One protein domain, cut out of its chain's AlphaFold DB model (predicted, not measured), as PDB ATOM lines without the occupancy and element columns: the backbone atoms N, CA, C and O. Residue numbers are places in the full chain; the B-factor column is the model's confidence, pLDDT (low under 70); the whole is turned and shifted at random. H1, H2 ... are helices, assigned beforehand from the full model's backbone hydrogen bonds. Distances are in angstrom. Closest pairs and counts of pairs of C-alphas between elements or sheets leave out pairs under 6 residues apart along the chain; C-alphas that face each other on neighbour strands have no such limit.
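Overview. This is residues 4 to 86 of the 154 residues of an uncharacterized protein of Bursaphelenchus xylophilus (UniProt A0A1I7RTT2). One long helix, H2, makes the length of an extended rod, and a shorter helix folds back from each of its ends, H1 from one and H3 from the other. The 83 printed residues, all helix in class, hold three named helices in the order H1, H2, H3 and no named strand. The radius of gyration of the C-alphas is 18.9 A, and the spans are 60 by 25 by 16 A.

Arrangement. H2, residues 19 to 55, touches H3, residues 59 to 85, with residues 48 to 53 alone, the closest C-alphas, of Cys 52 and Val 62, being 5.5 A apart. This hairpin has a shallow tilt of 18 degrees, opposite ways. H1, residues 4 to 17, touches H2 with residues 11 to 16 alone, closest at the C-alphas of Arg 15 and Gly 22, 3.8 A. This second hairpin runs opposite ways at 32 degrees, a shallow tilt only just short of steep. H1 and H3 are apart. Every O i to N i+4 pair is within hydrogen-bond range in H1 and H3, and 30 of 33 in H2.

Along the chain. H2 is 51.1 A long, H3 38.1 A and H1 20.1 A. C-alpha 4 is at (-178.786, 122.726, 9.439) and C-alpha 85 at (-180.584, 105.766, 13.003).

Size, cuts and confidence. The printed part has no cut, and both links are tight. Residues 30 to 39 and 74 to 86 stand free. Residues 4 to 5 have pLDDT under 70.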
ATOM      1  N   TYR A   4    -179.709 123.771   9.883       65.00
ATOM      2  CA  TYR A   4    -178.786 122.726   9.439       65.00
ATOM      3  C   TYR A   4    -179.059 122.264   8.003       65.00
ATOM      4  O   TYR A   4    -178.116 122.139   7.225       65.00
ATOM      5  N   SER A   5    -180.322 122.065   7.609       63.47
ATOM      6  CA  SER A   5    -180.643 121.650   6.233       63.47
ATOM      7  C   SER A   5    -180.227 122.703   5.200       63.47
ATOM      8  O   SER A   5    -179.696 122.353   4.150       63.47
ATOM      9  N   VAL A   6    -180.367 123.992   5.530       75.88
ATOM     10  CA  VAL A   6    -179.950 125.103   4.661       75.88
ATOM     11  C   VAL A   6    -178.432 125.100   4.479       75.88
ATOM     12  O   VAL A   6    -177.946 125.214   3.355       75.88
ATOM     13  N   ILE A   7    -177.681 124.898   5.566       78.69
ATOM     14  CA  ILE A   7    -176.216 124.819   5.534       78.69
ATOM     15  C   ILE A   7    -175.755 123.609   4.715       78.69
ATOM     16  O   ILE A   7    -174.885 123.755   3.860       78.69
ATOM     17  N   TYR A   8    -176.355 122.431   4.902       76.06
ATOM     18  CA  TYR A   8    -175.995 121.234   4.135       76.06
ATOM     19  C   TYR A   8    -176.300 121.375   2.637       76.06
ATOM     20  O   TYR A   8    -175.476 120.989   1.805       76.06
ATOM     21  N   VAL A   9    -177.440 121.973   2.275       77.62
ATOM     22  CA  VAL A   9    -177.775 122.280   0.873       77.62
ATOM     23  C   VAL A   9    -176.781 123.287   0.291       77.62
ATOM     24  O   VAL A   9    -176.304 123.105  -0.829       77.62
ATOM     25  N   TYR A  10    -176.404 124.309   1.060       81.12
ATOM     26  CA  TYR A  10    -175.390 125.275   0.651       81.12
ATOM     27  C   TYR A  10    -174.025 124.613   0.417       81.12
ATOM     28  O   TYR A  10    -173.433 124.791  -0.646       81.12
ATOM     29  N   VAL A  11    -173.553 123.786   1.356       80.25
ATOM     30  CA  VAL A  11    -172.284 123.040   1.249       80.25
ATOM     31  C   VAL A  11    -172.286 122.137   0.019       80.25
ATOM     32  O   VAL A  11    -171.295 122.089  -0.711       80.25
ATOM     33  N   ARG A  12    -173.407 121.460  -0.257       77.81
ATOM     34  CA  ARG A  12    -173.581 120.632  -1.456       77.81
ATOM     35  C   ARG A  12    -173.470 121.458  -2.739       77.81
ATOM     36  O   ARG A  12    -172.699 121.088  -3.620       77.81
ATOM     37  N   ASN A  13    -174.162 122.593  -2.819       81.25
ATOM     38  CA  ASN A  13    -174.098 123.485  -3.980       81.25
ATOM     39  C   ASN A  13    -172.685 124.063  -4.186       81.25
ATOM     40  O   ASN A  13    -172.228 124.229  -5.317       81.25
ATOM     41  N   VAL A  14    -171.961 124.355  -3.099       82.31
ATOM     42  CA  VAL A  14    -170.558 124.793  -3.161       82.31
ATOM     43  C   VAL A  14    -169.649 123.659  -3.631       82.31
ATOM     44  O   VAL A  14    -168.763 123.912  -4.442       82.31
ATOM     45  N   ARG A  15    -169.882 122.417  -3.193       78.06
ATOM     46  CA  ARG A  15    -169.131 121.234  -3.641       78.06
ATOM     47  C   ARG A  15    -169.319 120.951  -5.131       78.06
ATOM     48  O   ARG A  15    -168.343 120.597  -5.783       78.06
ATOM     49  N   GLU A  16    -170.526 121.155  -5.663       80.31
ATOM     50  CA  GLU A  16    -170.811 121.042  -7.103       80.31
ATOM     51  C   GLU A  16    -170.006 122.067  -7.927       80.31
ATOM     52  O   GLU A  16    -169.524 121.740  -9.007       80.31
ATOM     53  N   LYS A  17    -169.794 123.287  -7.408       85.31
ATOM     54  CA  LYS A  17    -169.024 124.341  -8.101       85.31
ATOM     55  C   LYS A  17    -167.513 124.289  -7.841       85.31
ATOM     56  O   LYS A  17    -166.728 124.690  -8.695       85.31
ATOM     57  N   ARG A  18    -167.095 123.882  -6.639       86.12
ATOM     58  CA  ARG A  18    -165.702 123.858  -6.160       86.12
ATOM     59  C   ARG A  18    -165.468 122.603  -5.302       86.12
ATOM     60  O   ARG A  18    -165.713 122.641  -4.092       86.12
ATOM     61  N   PRO A  19    -164.945 121.507  -5.881       81.25
ATOM     62  CA  PRO A  19    -164.908 120.206  -5.211       81.25
ATOM     63  C   PRO A  19    -164.018 120.188  -3.961       81.25
ATOM     64  O   PRO A  19    -164.425 119.640  -2.938       81.25
ATOM     65  N   LEU A  20    -162.844 120.832  -4.002       80.38
ATOM     66  CA  LEU A  20    -161.916 120.878  -2.862       80.38
ATOM     67  C   LEU A  20    -162.483 121.678  -1.682       80.38
ATOM     68  O   LEU A  20    -162.481 121.204  -0.550       80.38
ATOM     69  N   LEU A  21    -163.020 122.872  -1.950       80.69
ATOM     70  CA  LEU A  21    -163.566 123.747  -0.909       80.69
ATOM     71  C   LEU A  21    -164.825 123.134  -0.281       80.69
ATOM     72  O   LEU A  21    -164.971 123.144   0.939       80.69
ATOM     73  N   GLY A  22    -165.694 122.527  -1.094       81.06
ATOM     74  CA  GLY A  22    -166.865 121.805  -0.597       81.06
ATOM     75  C   GLY A  22    -166.516 120.584   0.260       81.06
ATOM     76  O   GLY A  22    -167.209 120.314   1.239       81.06
ATOM     77  N   LEU A  23    -165.429 119.868  -0.058       81.50
ATOM     78  CA  LEU A  23    -164.940 118.748   0.754       81.50
ATOM     79  C   LEU A  23    -164.430 119.239   2.116       81.50
ATOM     80  O   LEU A  23    -164.843 118.703   3.144       81.50
ATOM     81  N   VAL A  24    -163.604 120.289   2.139       84.31
ATOM     82  CA  VAL A  24    -163.117 120.899   3.390       84.31
ATOM     83  C   VAL A  24    -164.283 121.366   4.259       84.31
ATOM     84  O   VAL A  24    -164.313 121.081   5.452       84.31
ATOM     85  N   LEU A  25    -165.281 122.022   3.666       83.69
ATOM     86  CA  LEU A  25    -166.441 122.518   4.401       83.69
ATOM     87  C   LEU A  25    -167.274 121.377   5.011       83.69
ATOM     88  O   LEU A  25    -167.705 121.469   6.158       83.69
ATOM     89  N   HIS A  26    -167.447 120.275   4.278       79.44
ATOM     90  CA  HIS A  26    -168.102 119.070   4.788       79.44
ATOM     91  C   HIS A  26    -167.320 118.424   5.945       79.44
ATOM     92  O   HIS A  26    -167.909 118.017   6.946       79.44
ATOM     93  N   LEU A  27    -165.989 118.346   5.840       83.56
ATOM     94  CA  LEU A  27    -165.141 117.853   6.929       83.56
ATOM     95  C   LEU A  27    -165.225 118.748   8.167       83.56
ATOM     96  O   LEU A  27    -165.300 118.227   9.276       83.56
ATOM     97  N   LEU A  28    -165.267 120.073   7.993       85.69
ATOM     98  CA  LEU A  28    -165.421 121.017   9.100       85.69
ATOM     99  C   LEU A  28    -166.755 120.821   9.831       85.69
ATOM    100  O   LEU A  28    -166.764 120.746  11.059       85.69
ATOM    101  N   LEU A  29    -167.861 120.652   9.102       84.00
ATOM    102  CA  LEU A  29    -169.170 120.328   9.687       84.00
ATOM    103  C   LEU A  29    -169.132 119.043  10.524       84.00
ATOM    104  O   LEU A  29    -169.598 119.036  11.663       84.00
ATOM    105  N   ASN A  30    -168.512 117.985  10.001       82.00
ATOM    106  CA  ASN A  30    -168.354 116.736  10.744       82.00
ATOM    107  C   ASN A  30    -167.427 116.902  11.956       82.00
ATOM    108  O   ASN A  30    -167.703 116.353  13.022       82.00
ATOM    109  N   SER A  31    -166.355 117.688  11.832       85.88
ATOM    110  CA  SER A  31    -165.446 117.971  12.945       85.88
ATOM    111  C   SER A  31    -166.142 118.719  14.082       85.88
ATOM    112  O   SER A  31    -165.877 118.430  15.246       85.88
ATOM    113  N   LEU A  32    -167.094 119.604  13.768       85.94
ATOM    114  CA  LEU A  32    -167.879 120.335  14.761       85.94
ATOM    115  C   LEU A  32    -168.714 119.383  15.629       85.94
ATOM    116  O   LEU A  32    -168.757 119.530  16.849       85.94
ATOM    117  N   LEU A  33    -169.311 118.361  15.008       82.19
ATOM    118  CA  LEU A  33    -170.071 117.323  15.706       82.19
ATOM    119  C   LEU A  33    -169.174 116.486  16.631       82.19
ATOM    120  O   LEU A  33    -169.546 116.200  17.768       82.19
ATOM    121  N   ILE A  34    -167.964 116.146  16.179       86.06
ATOM    122  CA  ILE A  34    -166.974 115.425  16.994       86.06
ATOM    123  C   ILE A  34    -166.530 116.282  18.186       86.06
ATOM    124  O   ILE A  34    -166.510 115.796  19.315       86.06
ATOM    125  N   ILE A  35    -166.227 117.563  17.961       90.25
ATOM    126  CA  ILE A  35    -165.857 118.506  19.026       90.25
ATOM    127  C   ILE A  35    -166.982 118.610  20.059       90.25
ATOM    128  O   ILE A  35    -166.712 118.591  21.258       90.25
ATOM    129  N   GLN A  36    -168.240 118.660  19.619       87.56
ATOM    130  CA  GLN A  36    -169.385 118.719  20.521       87.56
ATOM    131  C   GLN A  36    -169.509 117.460  21.394       87.56
ATOM    132  O   GLN A  36    -169.789 117.578  22.586       87.56
ATOM    133  N   LEU A  37    -169.225 116.273  20.848       87.12
ATOM    134  CA  LEU A  37    -169.173 115.030  21.627       87.12
ATOM    135  C   LEU A  37    -168.015 115.019  22.635       87.12
ATOM    136  O   LEU A  37    -168.195 114.591  23.774       87.12
ATOM    137  N   VAL A  38    -166.838 115.519  22.252       90.94
ATOM    138  CA  VAL A  38    -165.678 115.625  23.157       90.94
ATOM    139  C   VAL A  38    -165.964 116.598  24.302       90.94
ATOM    140  O   VAL A  38    -165.734 116.269  25.467       90.94
ATOM    141  N   LEU A  39    -166.513 117.775  23.994       91.38
ATOM    142  CA  LEU A  39    -166.918 118.763  24.995       91.38
ATOM    143  C   LEU A  39    -167.992 118.211  25.931       91.38
ATOM    144  O   LEU A  39    -167.940 118.465  27.130       91.38
ATOM    145  N   PHE A  40    -168.931 117.421  25.410       91.06
ATOM    146  CA  PHE A  40    -169.939 116.764  26.232       91.06
ATOM    147  C   PHE A  40    -169.309 115.830  27.280       91.06
ATOM    148  O   PHE A  40    -169.632 115.937  28.464       91.06
ATOM    149  N   TRP A  41    -168.362 114.974  26.883       89.75
ATOM    150  CA  TRP A  41    -167.636 114.104  27.819       89.75
ATOM    151  C   TRP A  41    -166.841 114.889  28.860       89.75
ATOM    152  O   TRP A  41    -166.840 114.536  30.042       89.75
ATOM    153  N   TYR A  42    -166.201 115.980  28.443       93.06
ATOM    154  CA  TYR A  42    -165.503 116.867  29.367       93.06
ATOM    155  C   TYR A  42    -166.463 117.492  30.392       93.06
ATOM    156  O   TYR A  42    -166.199 117.456  31.594       93.06
ATOM    157  N   CYS A  43    -167.618 117.993  29.947       92.12
ATOM    158  CA  CYS A  43    -168.655 118.523  30.831       92.12
ATOM    159  C   CYS A  43    -169.193 117.459  31.797       92.12
ATOM    160  O   CYS A  43    -169.388 117.756  32.973       92.12
ATOM    161  N   ALA A  44    -169.387 116.220  31.333       91.19
ATOM    162  CA  ALA A  44    -169.799 115.102  32.178       91.19
ATOM    163  C   ALA A  44    -168.783 114.830  33.298       91.19
ATOM    164  O   ALA A  44    -169.160 114.685  34.463       91.19
ATOM    165  N   TYR A  45    -167.489 114.837  32.963       92.19
ATOM    166  CA  TYR A  45    -166.411 114.686  33.938       92.19
ATOM    167  C   TYR A  45    -166.402 115.821  34.968       92.19
ATOM    168  O   TYR A  45    -166.375 115.563  36.173       92.19
ATOM    169  N   VAL A  46    -166.471 117.079  34.522       93.44
ATOM    170  CA  VAL A  46    -166.481 118.240  35.426       93.44
ATOM    171  C   VAL A  46    -167.710 118.208  36.339       93.44
ATOM    172  O   VAL A  46    -167.588 118.390  37.551       93.44
ATOM    173  N   TYR A  47    -168.892 117.929  35.792       92.69
ATOM    174  CA  TYR A  47    -170.132 117.907  36.560       92.69
ATOM    175  C   TYR A  47    -170.156 116.780  37.603       92.69
ATOM    176  O   TYR A  47    -170.430 117.022  38.781       92.69
ATOM    177  N   GLY A  48    -169.830 115.553  37.188       91.00
ATOM    178  CA  GLY A  48    -169.859 114.387  38.067       91.00
ATOM    179  C   GLY A  48    -168.716 114.384  39.082       91.00
ATOM    180  O   GLY A  48    -168.945 114.263  40.284       91.00
ATOM    181  N   PHE A  49    -167.476 114.543  38.621       89.81
ATOM    182  CA  PHE A  49    -166.303 114.340  39.472       89.81
ATOM    183  C   PHE A  49    -165.905 115.590  40.261       89.81
ATOM    184  O   PHE A  49    -165.533 115.490  41.430       89.81
ATOM    185  N   VAL A  50    -165.982 116.778  39.652       91.12
ATOM    186  CA  VAL A  50    -165.553 118.024  40.308       91.12
ATOM    187  C   VAL A  50    -166.694 118.625  41.125       91.12
ATOM    188  O   VAL A  50    -166.561 118.786  42.336       91.12
ATOM    189  N   LEU A  51    -167.832 118.919  40.496       90.44
ATOM    190  CA  LEU A  51    -168.969 119.565  41.161       90.44
ATOM    191  C   LEU A  51    -169.632 118.642  42.192       90.44
ATOM    192  O   LEU A  51    -169.643 118.962  43.382       90.44
ATOM    193  N   CYS A  52    -170.136 117.488  41.750       89.44
ATOM    194  CA  CYS A  52    -170.841 116.549  42.625       89.44
ATOM    195  C   CYS A  52    -169.901 115.801  43.580       89.44
ATOM    196  O   CYS A  52    -170.282 115.541  44.717       89.44
ATOM    197  N   GLY A  53    -168.678 115.482  43.144       87.31
ATOM    198  CA  GLY A  53    -167.718 114.718  43.945       87.31
ATOM    199  C   GLY A  53    -166.881 115.536  44.934       87.31
ATOM    200  O   GLY A  53    -166.523 115.012  45.987       87.31
ATOM    201  N   LYS A  54    -166.539 116.796  44.620       87.62
ATOM    202  CA  LYS A  54    -165.609 117.598  45.447       87.62
ATOM    203  C   LYS A  54    -166.205 118.875  46.031       87.62
ATOM    204  O   LYS A  54    -165.777 119.280  47.108       87.62
ATOM    205  N   MET A  55    -167.133 119.541  45.340       88.56
ATOM    206  CA  MET A  55    -167.651 120.841  45.798       88.56
ATOM    207  C   MET A  55    -168.900 120.717  46.674       88.56
ATOM    208  O   MET A  55    -169.025 121.421  47.677       88.56
ATOM    209  N   LEU A  56    -169.822 119.823  46.318       87.75
ATOM    210  CA  LEU A  56    -171.051 119.602  47.076       87.75
ATOM    211  C   LEU A  56    -170.783 118.733  48.313       87.75
ATOM    212  O   LEU A  56    -170.238 117.640  48.218       87.75
ATOM    213  N   ARG A  57    -171.194 119.221  49.492       84.88
ATOM    214  CA  ARG A  57    -171.027 118.503  50.773       84.88
ATOM    215  C   ARG A  57    -172.261 117.706  51.198       84.88
ATOM    216  O   ARG A  57    -172.137 116.756  51.964       84.88
ATOM    217  N   SER A  58    -173.452 118.093  50.738       92.88
ATOM    218  CA  SER A  58    -174.703 117.413  51.091       92.88
ATOM    219  C   SER A  58    -174.972 116.245  50.147       92.88
ATOM    220  O   SER A  58    -175.229 116.449  48.960       92.88
ATOM    221  N   GLY A  59    -174.981 115.019  50.679       89.69
ATOM    222  CA  GLY A  59    -175.253 113.810  49.891       89.69
ATOM    223  C   GLY A  59    -176.650 113.785  49.256       89.69
ATOM    224  O   GLY A  59    -176.823 113.261  48.155       89.69
ATOM    225  N   VAL A  60    -177.639 114.419  49.897       91.94
ATOM    226  CA  VAL A  60    -179.000 114.538  49.347       91.94
ATOM    227  C   VAL A  60    -178.998 115.427  48.103       91.94
ATOM    228  O   VAL A  60    -179.555 115.048  47.076       91.94
ATOM    229  N   GLN A  61    -178.314 116.577  48.155       90.69
ATOM    230  CA  GLN A  61    -178.192 117.474  47.000       90.69
ATOM    231  C   GLN A  61    -177.448 116.801  45.845       90.69
ATOM    232  O   GLN A  61    -177.914 116.856  44.710       90.69
ATOM    233  N   VAL A  62    -176.337 116.112  46.135       91.94
ATOM    234  CA  VAL A  62    -175.581 115.344  45.134       91.94
ATOM    235  C   VAL A  62    -176.472 114.316  44.438       91.94
ATOM    236  O   VAL A  62    -176.465 114.230  43.212       91.94
ATOM    237  N   SER A  63    -177.290 113.587  45.198       91.81
ATOM    238  CA  SER A  63    -178.188 112.564  44.647       91.81
ATOM    239  C   SER A  63    -179.232 113.160  43.698       91.81
ATOM    240  O   SER A  63    -179.422 112.646  42.596       91.81
ATOM    241  N   PHE A  64    -179.867 114.275  44.078       93.56
ATOM    242  CA  PHE A  64    -180.830 114.967  43.211       93.56
ATOM    243  C   PHE A  64    -180.183 115.506  41.932       93.56
ATOM    244  O   PHE A  64    -180.731 115.328  40.844       93.56
ATOM    245  N   TYR A  65    -179.013 116.135  42.047       92.06
ATOM    246  CA  TYR A  65    -178.295 116.681  40.897       92.06
ATOM    247  C   TYR A  65    -177.861 115.592  39.915       92.06
ATOM    248  O   TYR A  65    -178.109 115.717  38.716       92.06
ATOM    249  N   LEU A  66    -177.298 114.489  40.414       92.50
ATOM    250  CA  LEU A  66    -176.927 113.350  39.576       92.50
ATOM    251  C   LEU A  66    -178.148 112.718  38.902       92.50
ATOM    252  O   LEU A  66    -178.079 112.395  37.720       92.50
ATOM    253  N   PHE A  67    -179.273 112.588  39.607       94.69
ATOM    254  CA  PHE A  67    -180.493 112.023  39.031       94.69
ATOM    255  C   PHE A  67    -181.025 112.857  37.857       94.69
ATOM    256  O   PHE A  67    -181.283 112.318  36.779       94.69
ATOM    257  N   ILE A  68    -181.140 114.177  38.039       94.06
ATOM    258  CA  ILE A  68    -181.598 115.096  36.985       94.06
ATOM    259  C   ILE A  68    -180.607 115.113  35.816       94.06
ATOM    260  O   ILE A  68    -181.000 115.089  34.651       94.06
ATOM    261  N   TRP A  69    -179.308 115.130  36.099       92.56
ATOM    262  CA  TRP A  69    -178.295 115.138  35.051       92.56
ATOM    263  C   TRP A  69    -178.287 113.840  34.229       92.56
ATOM    264  O   TRP A  69    -178.189 113.889  32.999       92.56
ATOM    265  N   CYS A  70    -178.454 112.685  34.878       92.06
ATOM    266  CA  CYS A  70    -178.569 111.393  34.203       92.06
ATOM    267  C   CYS A  70    -179.803 111.332  33.295       92.06
ATOM    268  O   CYS A  70    -179.694 110.850  32.168       92.06
ATOM    269  N   SER A  71    -180.959 111.839  33.739       94.25
ATOM    270  CA  SER A  71    -182.175 111.833  32.915       94.25
ATOM    271  C   SER A  71    -182.032 112.726  31.679       94.25
ATOM    272  O   SER A  71    -182.332 112.285  30.569       94.25
ATOM    273  N   LEU A  72    -181.479 113.934  31.834       92.81
ATOM    274  CA  LEU A  72    -181.197 114.839  30.715       92.81
ATOM    275  C   LEU A  72    -180.194 114.233  29.728       92.81
ATOM    276  O   LEU A  72    -180.408 114.276  28.515       92.81
ATOM    277  N   THR A  73    -179.125 113.626  30.242       90.69
ATOM    278  CA  THR A  73    -178.106 112.962  29.422       90.69
ATOM    279  C   THR A  73    -178.694 111.793  28.640       90.69
ATOM    280  O   THR A  73    -178.417 111.648  27.450       90.69
ATOM    281  N   LEU A  74    -179.548 110.987  29.273       93.69
ATOM    282  CA  LEU A  74    -180.233 109.880  28.616       93.69
ATOM    283  C   LEU A  74    -181.131 110.385  27.486       93.69
ATOM    284  O   LEU A  74    -181.042 109.869  26.375       93.69
ATOM    285  N   MET A  75    -181.946 111.417  27.728       93.25
ATOM    286  CA  MET A  75    -182.807 111.994  26.689       93.25
ATOM    287  C   MET A  75    -182.001 112.583  25.526       93.25
ATOM    288  O   MET A  75    -182.371 112.397  24.367       93.25
ATOM    289  N   MET A  76    -180.883 113.254  25.817       89.81
ATOM    290  CA  MET A  76    -179.991 113.812  24.800       89.81
ATOM    291  C   MET A  76    -179.325 112.714  23.955       89.81
ATOM    292  O   MET A  76    -179.315 112.793  22.729       89.81
ATOM    293  N   MET A  77    -178.787 111.669  24.588       89.00
ATOM    294  CA  MET A  77    -178.170 110.552  23.867       89.00
ATOM    295  C   MET A  77    -179.208 109.782  23.050       89.00
ATOM    296  O   MET A  77    -178.939 109.407  21.910       89.00
ATOM    297  N   TRP A  78    -180.410 109.591  23.595       92.00
ATOM    298  CA  TRP A  78    -181.513 108.949  22.888       92.00
ATOM    299  C   TRP A  78    -181.919 109.729  21.638       92.00
ATOM    300  O   TRP A  78    -182.029 109.139  20.564       92.00
ATOM    301  N   SER A  79    -182.097 111.049  21.739       89.44
ATOM    302  CA  SER A  79    -182.462 111.880  20.585       89.44
ATOM    303  C   SER A  79    -181.368 111.893  19.513       89.44
ATOM    304  O   SER A  79    -181.679 111.814  18.322       89.44
ATOM    305  N   LEU A  80    -180.091 111.898  19.913       86.50
ATOM    306  CA  LEU A  80    -178.962 111.789  18.990       86.50
ATOM    307  C   LEU A  80    -178.948 110.432  18.272       86.50
ATOM    308  O   LEU A  80    -178.817 110.387  17.051       86.50
ATOM    309  N   ILE A  81    -179.127 109.330  19.007       88.19
ATOM    310  CA  ILE A  81    -179.187 107.979  18.431       88.19
ATOM    311  C   ILE A  81    -180.351 107.863  17.451       88.19
ATOM    312  O   ILE A  81    -180.160 107.330  16.361       88.19
ATOM    313  N   GLN A  82    -181.533 108.367  17.816       86.81
ATOM    314  CA  GLN A  82    -182.682 108.379  16.915       86.81
ATOM    315  C   GLN A  82    -182.344 109.151  15.646       86.81
ATOM    316  O   GLN A  82    -182.465 108.591  14.571       86.81
ATOM    317  N   THR A  83    -181.788 110.356  15.761       83.38
ATOM    318  CA  THR A  83    -181.396 111.175  14.599       83.38
ATOM    319  C   THR A  83    -180.374 110.483  13.688       83.38
ATOM    320  O   THR A  83    -180.412 110.666  12.475       83.38
ATOM    321  N   LEU A  84    -179.454 109.692  14.247       82.38
ATOM    322  CA  LEU A  84    -178.455 108.950  13.468       82.38
ATOM    323  C   LEU A  84    -179.016 107.674  12.827       82.38
ATOM    324  O   LEU A  84    -178.499 107.232  11.803       82.38
ATOM    325  N   ARG A  85    -180.022 107.048  13.448       84.38
ATOM    326  CA  ARG A  85    -180.584 105.766  13.003       84.38
ATOM    327  C   ARG A  85    -181.822 105.910  12.140       84.38
ATOM    328  O   ARG A  85    -182.076 105.010  11.345       84.38
ATOM    329  N   THR A  86    -182.609 106.968  12.306       81.19
ATOM    330  CA  THR A  86    -183.823 107.164  11.520       81.19
ATOM    331  C   THR A  86    -183.436 107.577  10.103       81.19
ATOM    332  O   THR A  86    -182.879 108.659   9.900       81.19
TER     333      THR A  86